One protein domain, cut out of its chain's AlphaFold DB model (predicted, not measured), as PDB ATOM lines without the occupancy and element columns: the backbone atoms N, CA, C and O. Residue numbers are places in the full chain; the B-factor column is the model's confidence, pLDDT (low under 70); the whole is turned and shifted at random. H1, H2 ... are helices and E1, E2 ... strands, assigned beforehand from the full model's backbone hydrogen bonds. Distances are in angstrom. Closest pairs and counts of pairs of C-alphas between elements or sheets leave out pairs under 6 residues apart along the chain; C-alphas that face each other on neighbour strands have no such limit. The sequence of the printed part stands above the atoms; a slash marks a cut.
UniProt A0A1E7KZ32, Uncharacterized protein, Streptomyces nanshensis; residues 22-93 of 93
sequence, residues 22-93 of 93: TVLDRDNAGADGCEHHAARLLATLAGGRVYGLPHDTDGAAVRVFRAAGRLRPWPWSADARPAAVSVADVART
ATOM      1  N   THR A  22     -23.043  38.583  40.227       98.56
ATOM      2  CA  THR A  22     -23.004  39.929  39.651       98.56
ATOM      3  C   THR A  22     -24.409  40.296  39.192       98.56
ATOM      4  O   THR A  22     -25.061  39.524  38.481       98.56
ATOM      5  N   VAL A  23     -24.885  41.478  39.582       98.62
ATOM      6  CA  VAL A  23     -26.109  42.073  39.029       98.62
ATOM      7  C   VAL A  23     -25.706  43.088  37.970       98.62
ATOM      8  O   VAL A  23     -24.874  43.947  38.248       98.62
ATOM      9  N   LEU A  24     -26.294  42.982  36.780       98.56
ATOM     10  CA  LEU A  24     -26.088  43.897  35.660       98.56
ATOM     11  C   LEU A  24     -27.355  44.712  35.406       98.56
ATOM     12  O   LEU A  24     -28.462  44.171  35.475       98.56
ATOM     13  N   ASP A  25     -27.200  45.983  35.055       97.69
ATOM     14  CA  ASP A  25     -28.259  46.740  34.394       97.69
ATOM     15  C   ASP A  25     -28.342  46.418  32.891       97.69
ATOM     16  O   ASP A  25     -27.651  45.543  32.354       97.69
ATOM     17  N   ARG A  26     -29.250  47.116  32.201       96.06
ATOM     18  CA  ARG A  26     -29.506  46.923  30.770       96.06
ATOM     19  C   ARG A  26     -28.268  47.163  29.901       96.06
ATOM     20  O   ARG A  26     -28.130  46.469  28.892       96.06
ATOM     21  N   ASP A  27     -27.376  48.057  30.327       96.56
ATOM     22  CA  ASP A  27     -26.185  48.499  29.597       96.56
ATOM     23  C   ASP A  27     -24.924  47.710  30.002       96.56
ATOM     24  O   ASP A  27     -23.817  48.030  29.576       96.56
ATOM     25  N   ASN A  28     -25.094  46.625  30.771       96.38
ATOM     26  CA  ASN A  28     -24.035  45.756  31.295       96.38
ATOM     27  C   ASN A  28     -23.104  46.414  32.324       96.38
ATOM     28  O   ASN A  28     -22.058  45.839  32.638       96.38
ATOM     29  N   ALA A  29     -23.474  47.558  32.906       97.06
ATOM     30  CA  ALA A  29     -22.816  48.017  34.123       97.06
ATOM     31  C   ALA A  29     -23.313  47.177  35.306       97.06
ATOM     32  O   ALA A  29     -24.477  46.775  35.353       97.06
ATOM     33  N   GLY A  30     -22.427  46.863  36.252       96.19
ATOM     34  CA  GLY A  30     -22.737  45.862  37.261       96.19
ATOM     35  C   GLY A  30     -22.014  46.000  38.584       96.19
ATOM     36  O   GLY A  30     -21.045  46.744  38.715       96.19
ATOM     37  N   ALA A  31     -22.509  45.247  39.562       97.75
ATOM     38  CA  ALA A  31     -21.935  45.157  40.895       97.75
ATOM     39  C   ALA A  31     -22.001  43.721  41.429       97.75
ATOM     40  O   ALA A  31     -23.029  43.045  41.318       97.75
ATOM     41  N   ASP A  32     -20.910  43.290  42.060       97.81
ATOM     42  CA  ASP A  32     -20.822  41.990  42.719       97.81
ATOM     43  C   ASP A  32     -21.457  42.039  44.109       97.81
ATOM     44  O   ASP A  32     -21.292  42.994  44.875       97.81
ATOM     45  N   GLY A  33     -22.211  41.001  44.459       97.19
ATOM     46  CA  GLY A  33     -23.082  41.023  45.623       97.19
ATOM     47  C   GLY A  33     -23.243  39.687  46.317       97.19
ATOM     48  O   GLY A  33     -23.168  38.620  45.702       97.19
ATOM     49  N   CYS A  34     -23.475  39.751  47.628       97.69
ATOM     50  CA  CYS A  34     -24.051  38.622  48.354       97.69
ATOM     51  C   CYS A  34     -25.510  38.430  47.918       97.69
ATOM     52  O   CYS A  34     -26.134  39.374  47.431       97.69
ATOM     53  N   GLU A  35     -26.074  37.239  48.125       97.88
ATOM     54  CA  GLU A  35     -27.436  36.931  47.661       97.88
ATOM     55  C   GLU A  35     -28.484  37.941  48.152       97.88
ATOM     56  O   GLU A  35     -29.368  38.351  47.401       97.88
ATOM     57  N   HIS A  36     -28.349  38.396  49.399       97.88
ATOM     58  CA  HIS A  36     -29.292  39.323  50.016       97.88
ATOM     59  C   HIS A  36     -29.305  40.704  49.352       97.88
ATOM     60  O   HIS A  36     -30.357  41.171  48.916       97.88
ATOM     61  N   HIS A  37     -28.150  41.365  49.241       98.31
ATOM     62  CA  HIS A  37     -28.082  42.699  48.633       98.31
ATOM     63  C   HIS A  37     -28.231  42.652  47.110       98.31
ATOM     64  O   HIS A  37     -28.849  43.550  46.542       98.31
ATOM     65  N   ALA A  38     -27.789  41.575  46.457       98.31
ATOM     66  CA  ALA A  38     -28.012  41.379  45.030       98.31
ATOM     67  C   ALA A  38     -29.504  41.258  44.690       98.31
ATOM     68  O   ALA A  38     -29.955  41.865  43.723       98.31
ATOM     69  N   ALA A  39     -30.297  40.547  45.501       98.62
ATOM     70  CA  ALA A  39     -31.742  40.446  45.283       98.62
ATOM     71  C   ALA A  39     -32.436  41.808  45.399       98.62
ATOM     72  O   ALA A  39     -33.317  42.133  44.605       98.62
ATOM     73  N   ARG A  40     -32.011  42.629  46.364       98.31
ATOM     74  CA  ARG A  40     -32.558  43.973  46.590       98.31
ATOM     75  C   ARG A  40     -32.173  44.958  45.486       98.31
ATOM     76  O   ARG A  40     -33.022  45.743  45.060       98.31
ATOM     77  N   LEU A  41     -30.933  44.894  44.995       98.19
ATOM     78  CA  LEU A  41     -30.503  45.661  43.826       98.19
ATOM     79  C   LEU A  41     -31.281  45.225  42.577       98.19
ATOM     80  O   LEU A  41     -31.857  46.067  41.897       98.19
ATOM     81  N   LEU A  42     -31.369  43.916  42.316       98.56
ATOM     82  CA  LEU A  42     -32.085  43.375  41.160       98.56
ATOM     83  C   LEU A  42     -33.570  43.769  41.162       98.56
ATOM     84  O   LEU A  42     -34.082  44.178  40.128       98.56
ATOM     85  N   ALA A  43     -34.242  43.717  42.315       97.81
ATOM     86  CA  ALA A  43     -35.637  44.148  42.452       97.81
ATOM     87  C   ALA A  43     -35.851  45.643  42.157       97.81
ATOM     88  O   ALA A  43     -36.965  46.072  41.863       97.81
ATOM     89  N   THR A  44     -34.790  46.444  42.260       97.56
ATOM     90  CA  THR A  44     -34.827  47.888  42.029       97.56
ATOM     91  C   THR A  44     -34.560  48.245  40.564       97.56
ATOM     92  O   THR A  44     -35.004  49.300  40.118       97.56
ATOM     93  N   LEU A  45     -33.886  47.383  39.796       97.69
ATOM     94  CA  LEU A  45     -33.487  47.657  38.415       97.69
ATOM     95  C   LEU A  45     -34.553  47.237  37.393       97.69
ATOM     96  O   LEU A  45     -34.936  46.072  37.291       97.69
ATOM     97  N   ALA A  46     -34.953  48.175  36.542       95.75
ATOM     98  CA  ALA A  46     -35.726  47.903  35.341       95.75
ATOM     99  C   ALA A  46     -34.846  47.186  34.305       95.75
ATOM    100  O   ALA A  46     -33.876  47.746  33.797       95.75
ATOM    101  N   GLY A  47     -35.192  45.938  33.977       94.75
ATOM    102  CA  GLY A  47     -34.425  45.125  33.025       94.75
ATOM    103  C   GLY A  47     -33.098  44.593  33.577       94.75
ATOM    104  O   GLY A  47     -32.239  44.190  32.791       94.75
ATOM    105  N   GLY A  48     -32.929  44.591  34.903       97.38
ATOM    106  CA  GLY A  48     -31.755  44.022  35.556       97.38
ATOM    107  C   GLY A  48     -31.619  42.518  35.310       97.38
ATOM    108  O   GLY A  48     -32.606  41.791  35.164       97.38
ATOM    109  N   ARG A  49     -30.377  42.042  35.277       98.25
ATOM    110  CA  ARG A  49     -30.019  40.628  35.112       98.25
ATOM    111  C   ARG A  49     -29.081  40.203  36.233       98.25
ATOM    112  O   ARG A  49     -28.347  41.027  36.768       98.25
ATOM    113  N   VAL A  50     -29.082  38.920  36.581       98.50
ATOM    114  CA  VAL A  50     -28.174  38.356  37.588       98.50
ATOM    115  C   VAL A  50     -27.454  37.138  37.033       98.50
ATOM    116  O   VAL A  50     -28.068  36.294  36.382       98.50
ATOM    117  N   TYR A  51     -26.158  37.052  37.317       98.12
ATOM    118  CA  TYR A  51     -25.282  35.961  36.908       98.12
ATOM    119  C   TYR A  51     -24.484  35.457  38.108       98.12
ATOM    120  O   TYR A  51     -24.100  36.244  38.972       98.12
ATOM    121  N   GLY A  52     -24.241  34.149  38.169       97.81
ATOM    122  CA  GLY A  52     -23.356  33.567  39.176       97.81
ATOM    123  C   GLY A  52     -21.910  33.942  38.871       97.81
ATOM    124  O   GLY A  52     -21.508  33.957  37.707       97.81
ATOM    125  N   LEU A  53     -21.130  34.253  39.904       96.25
ATOM    126  CA  LEU A  53     -19.680  34.378  39.770       96.25
ATOM    127  C   LEU A  53     -19.056  32.994  39.511       96.25
ATOM    128  O   LEU A  53     -19.668  31.987  39.855       96.25
ATOM    129  N   PRO A  54     -17.824  32.900  38.974       93.88
ATOM    130  CA  PRO A  54     -17.210  31.608  38.640       93.88
ATOM    131  C   PRO A  54     -17.115  30.609  39.804       93.88
ATOM    132  O   PRO A  54     -17.042  29.405  39.582       93.88
ATOM    133  N   HIS A  55     -17.099  31.098  41.046       89.06
ATOM    134  CA  HIS A  55     -17.066  30.277  42.260       89.06
ATOM    135  C   HIS A  55     -18.449  30.003  42.875       89.06
ATOM    136  O   HIS A  55     -18.513  29.381  43.937       89.06
ATOM    137  N   ASP A  56     -19.537  30.492  42.278       88.38
ATOM    138  CA  ASP A  56     -20.898  30.097  42.649       88.38
ATOM    139  C   ASP A  56     -21.171  28.693  42.110       88.38
ATOM    140  O   ASP A  56     -21.388  28.491  40.917       88.38
ATOM    141  N   THR A  57     -21.134  27.712  43.005       77.62
ATOM    142  CA  THR A  57     -21.382  26.301  42.673       77.62
ATOM    143  C   THR A  57     -22.792  25.851  43.044       77.62
ATOM    144  O   THR A  57     -23.230  24.790  42.608       77.62
ATOM    145  N   ASP A  58     -23.539  26.690  43.764       87.38
ATOM    146  CA  ASP A  58     -24.812  26.314  44.377       87.38
ATOM    147  C   ASP A  58     -26.021  26.941  43.673       87.38
ATOM    148  O   ASP A  58     -27.149  26.812  44.147       87.38
ATOM    149  N   GLY A  59     -25.826  27.656  42.562       94.31
ATOM    150  CA  GLY A  59     -26.914  28.315  41.835       94.31
ATOM    151  C   GLY A  59     -27.473  29.537  42.569       94.31
ATOM    152  O   GLY A  59     -28.688  29.778  42.549       94.31
ATOM    153  N   ALA A  60     -26.602  30.323  43.210       97.12
ATOM    154  CA  ALA A  60     -26.963  31.554  43.907       97.12
ATOM    155  C   ALA A  60     -27.720  32.532  42.998       97.12
ATOM    156  O   ALA A  60     -28.705  33.129  43.432       97.12
ATOM    157  N   ALA A  61     -27.357  32.639  41.715       98.06
ATOM    158  CA  ALA A  61     -28.065  33.508  40.765       98.06
ATOM    159  C   ALA A  61     -29.570  33.196  40.654       98.06
ATOM    160  O   ALA A  61     -30.397  34.110  40.628       98.06
ATOM    161  N   VAL A  62     -29.952  31.914  40.662       98.06
ATOM    162  CA  VAL A  62     -31.364  31.500  40.606       98.06
ATOM    163  C   VAL A  62     -32.092  31.858  41.901       98.06
ATOM    164  O   VAL A  62     -33.229  32.336  41.853       98.06
ATOM    165  N   ARG A  63     -31.457  31.653  43.062       98.00
ATOM    166  CA  ARG A  63     -32.031  32.048  44.361       98.00
ATOM    167  C   ARG A  63     -32.245  33.555  44.433       98.00
ATOM    168  O   ARG A  63     -33.335  33.988  44.804       98.00
ATOM    169  N   VAL A  64     -31.258  34.334  43.997       98.44
ATOM    170  CA  VAL A  64     -31.329  35.797  43.922       98.44
ATOM    171  C   VAL A  64     -32.461  36.251  43.010       98.44
ATOM    172  O   VAL A  64     -33.276  37.067  43.431       98.44
ATOM    173  N   PHE A  65     -32.568  35.690  41.803       98.50
ATOM    174  CA  PHE A  65     -33.645  36.025  40.868       98.50
ATOM    175  C   PHE A  65     -35.033  35.767  41.476       98.50
ATOM    176  O   PHE A  65     -35.916  36.626  41.435       98.50
ATOM    177  N   ARG A  66     -35.221  34.604  42.114       98.44
ATOM    178  CA  ARG A  66     -36.482  34.248  42.784       98.44
ATOM    179  C   ARG A  66     -36.786  35.146  43.984       98.44
ATOM    180  O   ARG A  66     -37.952  35.464  44.209       98.44
ATOM    181  N   ALA A  67     -35.770  35.519  44.760       98.44
ATOM    182  CA  ALA A  67     -35.919  36.416  45.899       98.44
ATOM    183  C   ALA A  67     -36.290  37.833  45.442       98.44
ATOM    184  O   ALA A  67     -37.233  38.410  45.976       98.44
ATOM    185  N   ALA A  68     -35.620  38.354  44.411       98.38
ATOM    186  CA  ALA A  68     -35.894  39.671  43.843       98.38
ATOM    187  C   ALA A  68     -37.344  39.807  43.359       98.38
ATOM    188  O   ALA A  68     -37.993  40.803  43.661       98.38
ATOM    189  N   GLY A  69     -37.895  38.774  42.710       97.56
ATOM    190  CA  GLY A  69     -39.294  38.762  42.257       97.56
ATOM    191  C   GLY A  69     -40.348  38.831  43.373       97.56
ATOM    192  O   GLY A  69     -41.534  38.953  43.081       97.56
ATOM    193  N   ARG A  70     -39.943  38.745  44.646       97.56
ATOM    194  CA  ARG A  70     -40.819  38.893  45.822       97.56
ATOM    195  C   ARG A  70     -40.630  40.227  46.545       97.56
ATOM    196  O   ARG A  70     -41.301  40.472  47.544       97.56
ATOM    197  N   LEU A  71     -39.706  41.064  46.084       96.88
ATOM    198  CA  LEU A  71     -39.407  42.358  46.678       96.88
ATOM    199  C   LEU A  71     -40.067  43.473  45.866       96.88
ATOM    200  O   LEU A  71     -40.196  43.395  44.647       96.88
ATOM    201  N   ARG A  72     -40.447  44.547  46.558       95.25
ATOM    202  CA  ARG A  72     -40.747  45.828  45.907       95.25
ATOM    203  C   ARG A  72     -39.439  46.506  45.470       95.25
ATOM    204  O   ARG A  72     -38.425  46.300  46.145       95.25
ATOM    205  N   PRO A  73     -39.457  47.354  44.428       95.50
ATOM    206  CA  PRO A  73     -38.353  48.271  44.161       95.50
ATOM    207  C   PRO A  73     -38.026  49.107  45.401       95.50
ATOM    208  O   PRO A  73     -38.939  49.498  46.133       95.50
ATOM    209  N   TRP A  74     -36.739  49.381  45.628       95.12
ATOM    210  CA  TRP A  74     -36.249  50.143  46.783       95.12
ATOM    211  C   TRP A  74     -36.681  49.554  48.140       95.12
ATOM    212  O   TRP A  74     -37.230  50.267  48.980       95.12
ATOM    213  N   PRO A  75     -36.438  48.255  48.407       95.38
ATOM    214  CA  PRO A  75     -37.002  47.554  49.566       95.38
ATOM    215  C   PRO A  75     -36.497  48.061  50.928       95.38
ATOM    216  O   PRO A  75     -37.051  47.686  51.959       95.38
ATOM    217  N   TRP A  76     -35.449  48.886  50.949       94.06
ATOM    218  CA  TRP A  76     -34.941  49.562  52.146       94.06
ATOM    219  C   TRP A  76     -35.582  50.933  52.407       94.06
ATOM    220  O   TRP A  76     -35.359  51.494  53.476       94.06
ATOM    221  N   SER A  77     -36.356  51.478  51.465       92.94
ATOM    222  CA  SER A  77     -37.044  52.761  51.619       92.94
ATOM    223  C   SER A  77     -38.542  52.567  51.867       92.94
ATOM    224  O   SER A  77     -39.170  51.643  51.344       92.94
ATOM    225  N   ALA A  78     -39.141  53.461  52.654       88.06
ATOM    226  CA  ALA A  78     -40.595  53.550  52.765       88.06
ATOM    227  C   ALA A  78     -41.215  54.110  51.471       88.06
ATOM    228  O   ALA A  78     -42.292  53.670  51.061       88.06
ATOM    229  N   ASP A  79     -40.498  54.997  50.780       86.50
ATOM    230  CA  ASP A  79     -41.003  55.737  49.628       86.50
ATOM    231  C   ASP A  79     -41.275  54.828  48.429       86.50
ATOM    232  O   ASP A  79     -40.456  53.992  48.037       86.50
ATOM    233  N   ALA A  80     -42.436  55.014  47.806       82.94
ATOM    234  CA  ALA A  80     -42.730  54.393  46.525       82.94
ATOM    235  C   ALA A  80     -41.990  55.155  45.419       82.94
ATOM    236  O   ALA A  80     -42.317  56.300  45.110       82.94
ATOM    237  N   ARG A  81     -40.988  54.512  44.817       89.19
ATOM    238  CA  ARG A  81     -40.218  55.051  43.690       89.19
ATOM    239  C   ARG A  81     -40.284  54.073  42.515       89.19
ATOM    240  O   ARG A  81     -40.350  52.861  42.748       89.19
ATOM    241  N   PRO A  82     -40.275  54.563  41.264       91.38
ATOM    242  CA  PRO A  82     -40.183  53.685  40.104       91.38
ATOM    243  C   PRO A  82     -38.858  52.912  40.118       91.38
ATOM    244  O   PRO A  82     -37.889  53.325  40.761       91.38
ATOM    245  N   ALA A  83     -38.815  51.792  39.399       92.25
ATOM    246  CA  ALA A  83     -37.574  51.055  39.189       92.25
ATOM    247  C   ALA A  83     -36.518  51.950  38.507       92.25
ATOM    248  O   ALA A  83     -36.839  52.734  37.612       92.25
ATOM    249  N   ALA A  84     -35.266  51.833  38.943       93.69
ATOM    250  CA  ALA A  84     -34.126  52.535  38.364       93.69
ATOM    251  C   ALA A  84     -33.714  51.898  37.032       93.69
ATOM    252  O   ALA A  84     -33.862  50.693  36.850       93.69
ATOM    253  N   VAL A  85     -33.151  52.679  36.110       92.69
ATOM    254  CA  VAL A  85     -32.719  52.168  34.795       92.69
ATOM    255  C   VAL A  85     -31.237  51.787  34.740       92.69
ATOM    256  O   VAL A  85     -30.840  51.111  33.795       92.69
ATOM    257  N   SER A  86     -30.440  52.173  35.745       94.81
ATOM    258  CA  SER A  86     -29.008  51.860  35.834       94.81
ATOM    259  C   SER A  86     -28.546  51.592  37.271       94.81
ATOM    260  O   SER A  86     -29.142  52.085  38.235       94.81
ATOM    261  N   VAL A  87     -27.444  50.850  37.429       93.75
ATOM    262  CA  VAL A  87     -26.804  50.625  38.744       93.75
ATOM    263  C   VAL A  87     -26.331  51.946  39.366       93.75
ATOM    264  O   VAL A  87     -26.432  52.135  40.578       93.75
ATOM    265  N   ALA A  88     -25.861  52.887  38.543       91.44
ATOM    266  CA  ALA A  88     -25.410  54.201  39.000       91.44
ATOM    267  C   ALA A  88     -26.555  55.054  39.570       91.44
ATOM    268  O   ALA A  88     -26.342  55.812  40.515       91.44
ATOM    269  N   ASP A  89     -27.767  54.939  39.026       90.44
ATOM    270  CA  ASP A  89     -28.941  55.621  39.583       90.44
ATOM    271  C   ASP A  89     -29.315  55.051  40.942       90.44
ATOM    272  O   ASP A  89     -29.617  55.815  41.851       90.44
ATOM    273  N   VAL A  90     -29.224  53.726  41.105       89.38
ATOM    274  CA  VAL A  90     -29.454  53.096  42.407       89.38
ATOM    275  C   VAL A  90     -28.439  53.588  43.432       89.38
ATOM    276  O   VAL A  90     -28.827  53.923  44.536       89.38
ATOM    277  N   ALA A  91     -27.156  53.692  43.086       86.56
ATOM    278  CA  ALA A  91     -26.108  54.064  44.041       86.56
ATOM    279  C   ALA A  91     -26.126  55.537  44.507       86.56
ATOM    280  O   ALA A  91     -25.488  55.857  45.511       86.56
ATOM    281  N   ARG A  92     -26.788  56.444  43.773       77.94
ATOM    282  CA  ARG A  92     -26.738  57.904  44.002       77.94
ATOM    283  C   ARG A  92     -27.880  58.465  44.854       77.94
ATOM    284  O   ARG A  92     -27.882  59.665  45.121       77.94
ATOM    285  N   THR A  93     -28.862  57.646  45.212       69.94
ATOM    286  CA  THR A  93     -30.141  58.091  45.798       69.94
ATOM    287  C   THR A  93     -30.318  57.739  47.264       69.94
ATOM    288  O   THR A  93     -31.312  58.238  47.834       69.94
TER     289      THR A  93
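AT A GLANCE: This is residues 22 to 93 of the 93 residues of an uncharacterized protein of Streptomyces nanshensis (UniProt A0A1E7KZ32). Helices H1 and H2 cover one face of the antiparallel sheet E2 E1 E3, in two layers; a long link, residues 69 to 86, swings wide to H3. Of 72 residues, under half are in E1 E2 H1 E3 H2 H3, in order; class mixed. It is compact, radius of gyration of the C-alphas 11.4 A, spanning 36 by 24 by 16 A.

HOW THE PARTS SIT: Find N 24 of E1, residues 22 to 24, 2.8 A from O 49 of E3, 49 to 52, and N 23, 3.0 A from O 31 of hairpin partner E2, 30 to 33. H1, residues 35 to 44, touches H2, 60 to 68, at a steep tilt of 46 degrees, closest C-alphas 39 and 68, 4.5 A. E2, H1 and E3 form a split strand-helix-strand unit. Every helix O i to N i+4 pair is within hydrogen-bond range.

IN THESE COORDINATES: Find C-alpha 22 at (-23.004, 39.929, 39.651); H3, residues 87 to 91, ends with C-alpha 91 at (-26.108, 54.064, 44.041).

THE WHOLE: The printed part has no cut; residue 93 has pLDDT under 70.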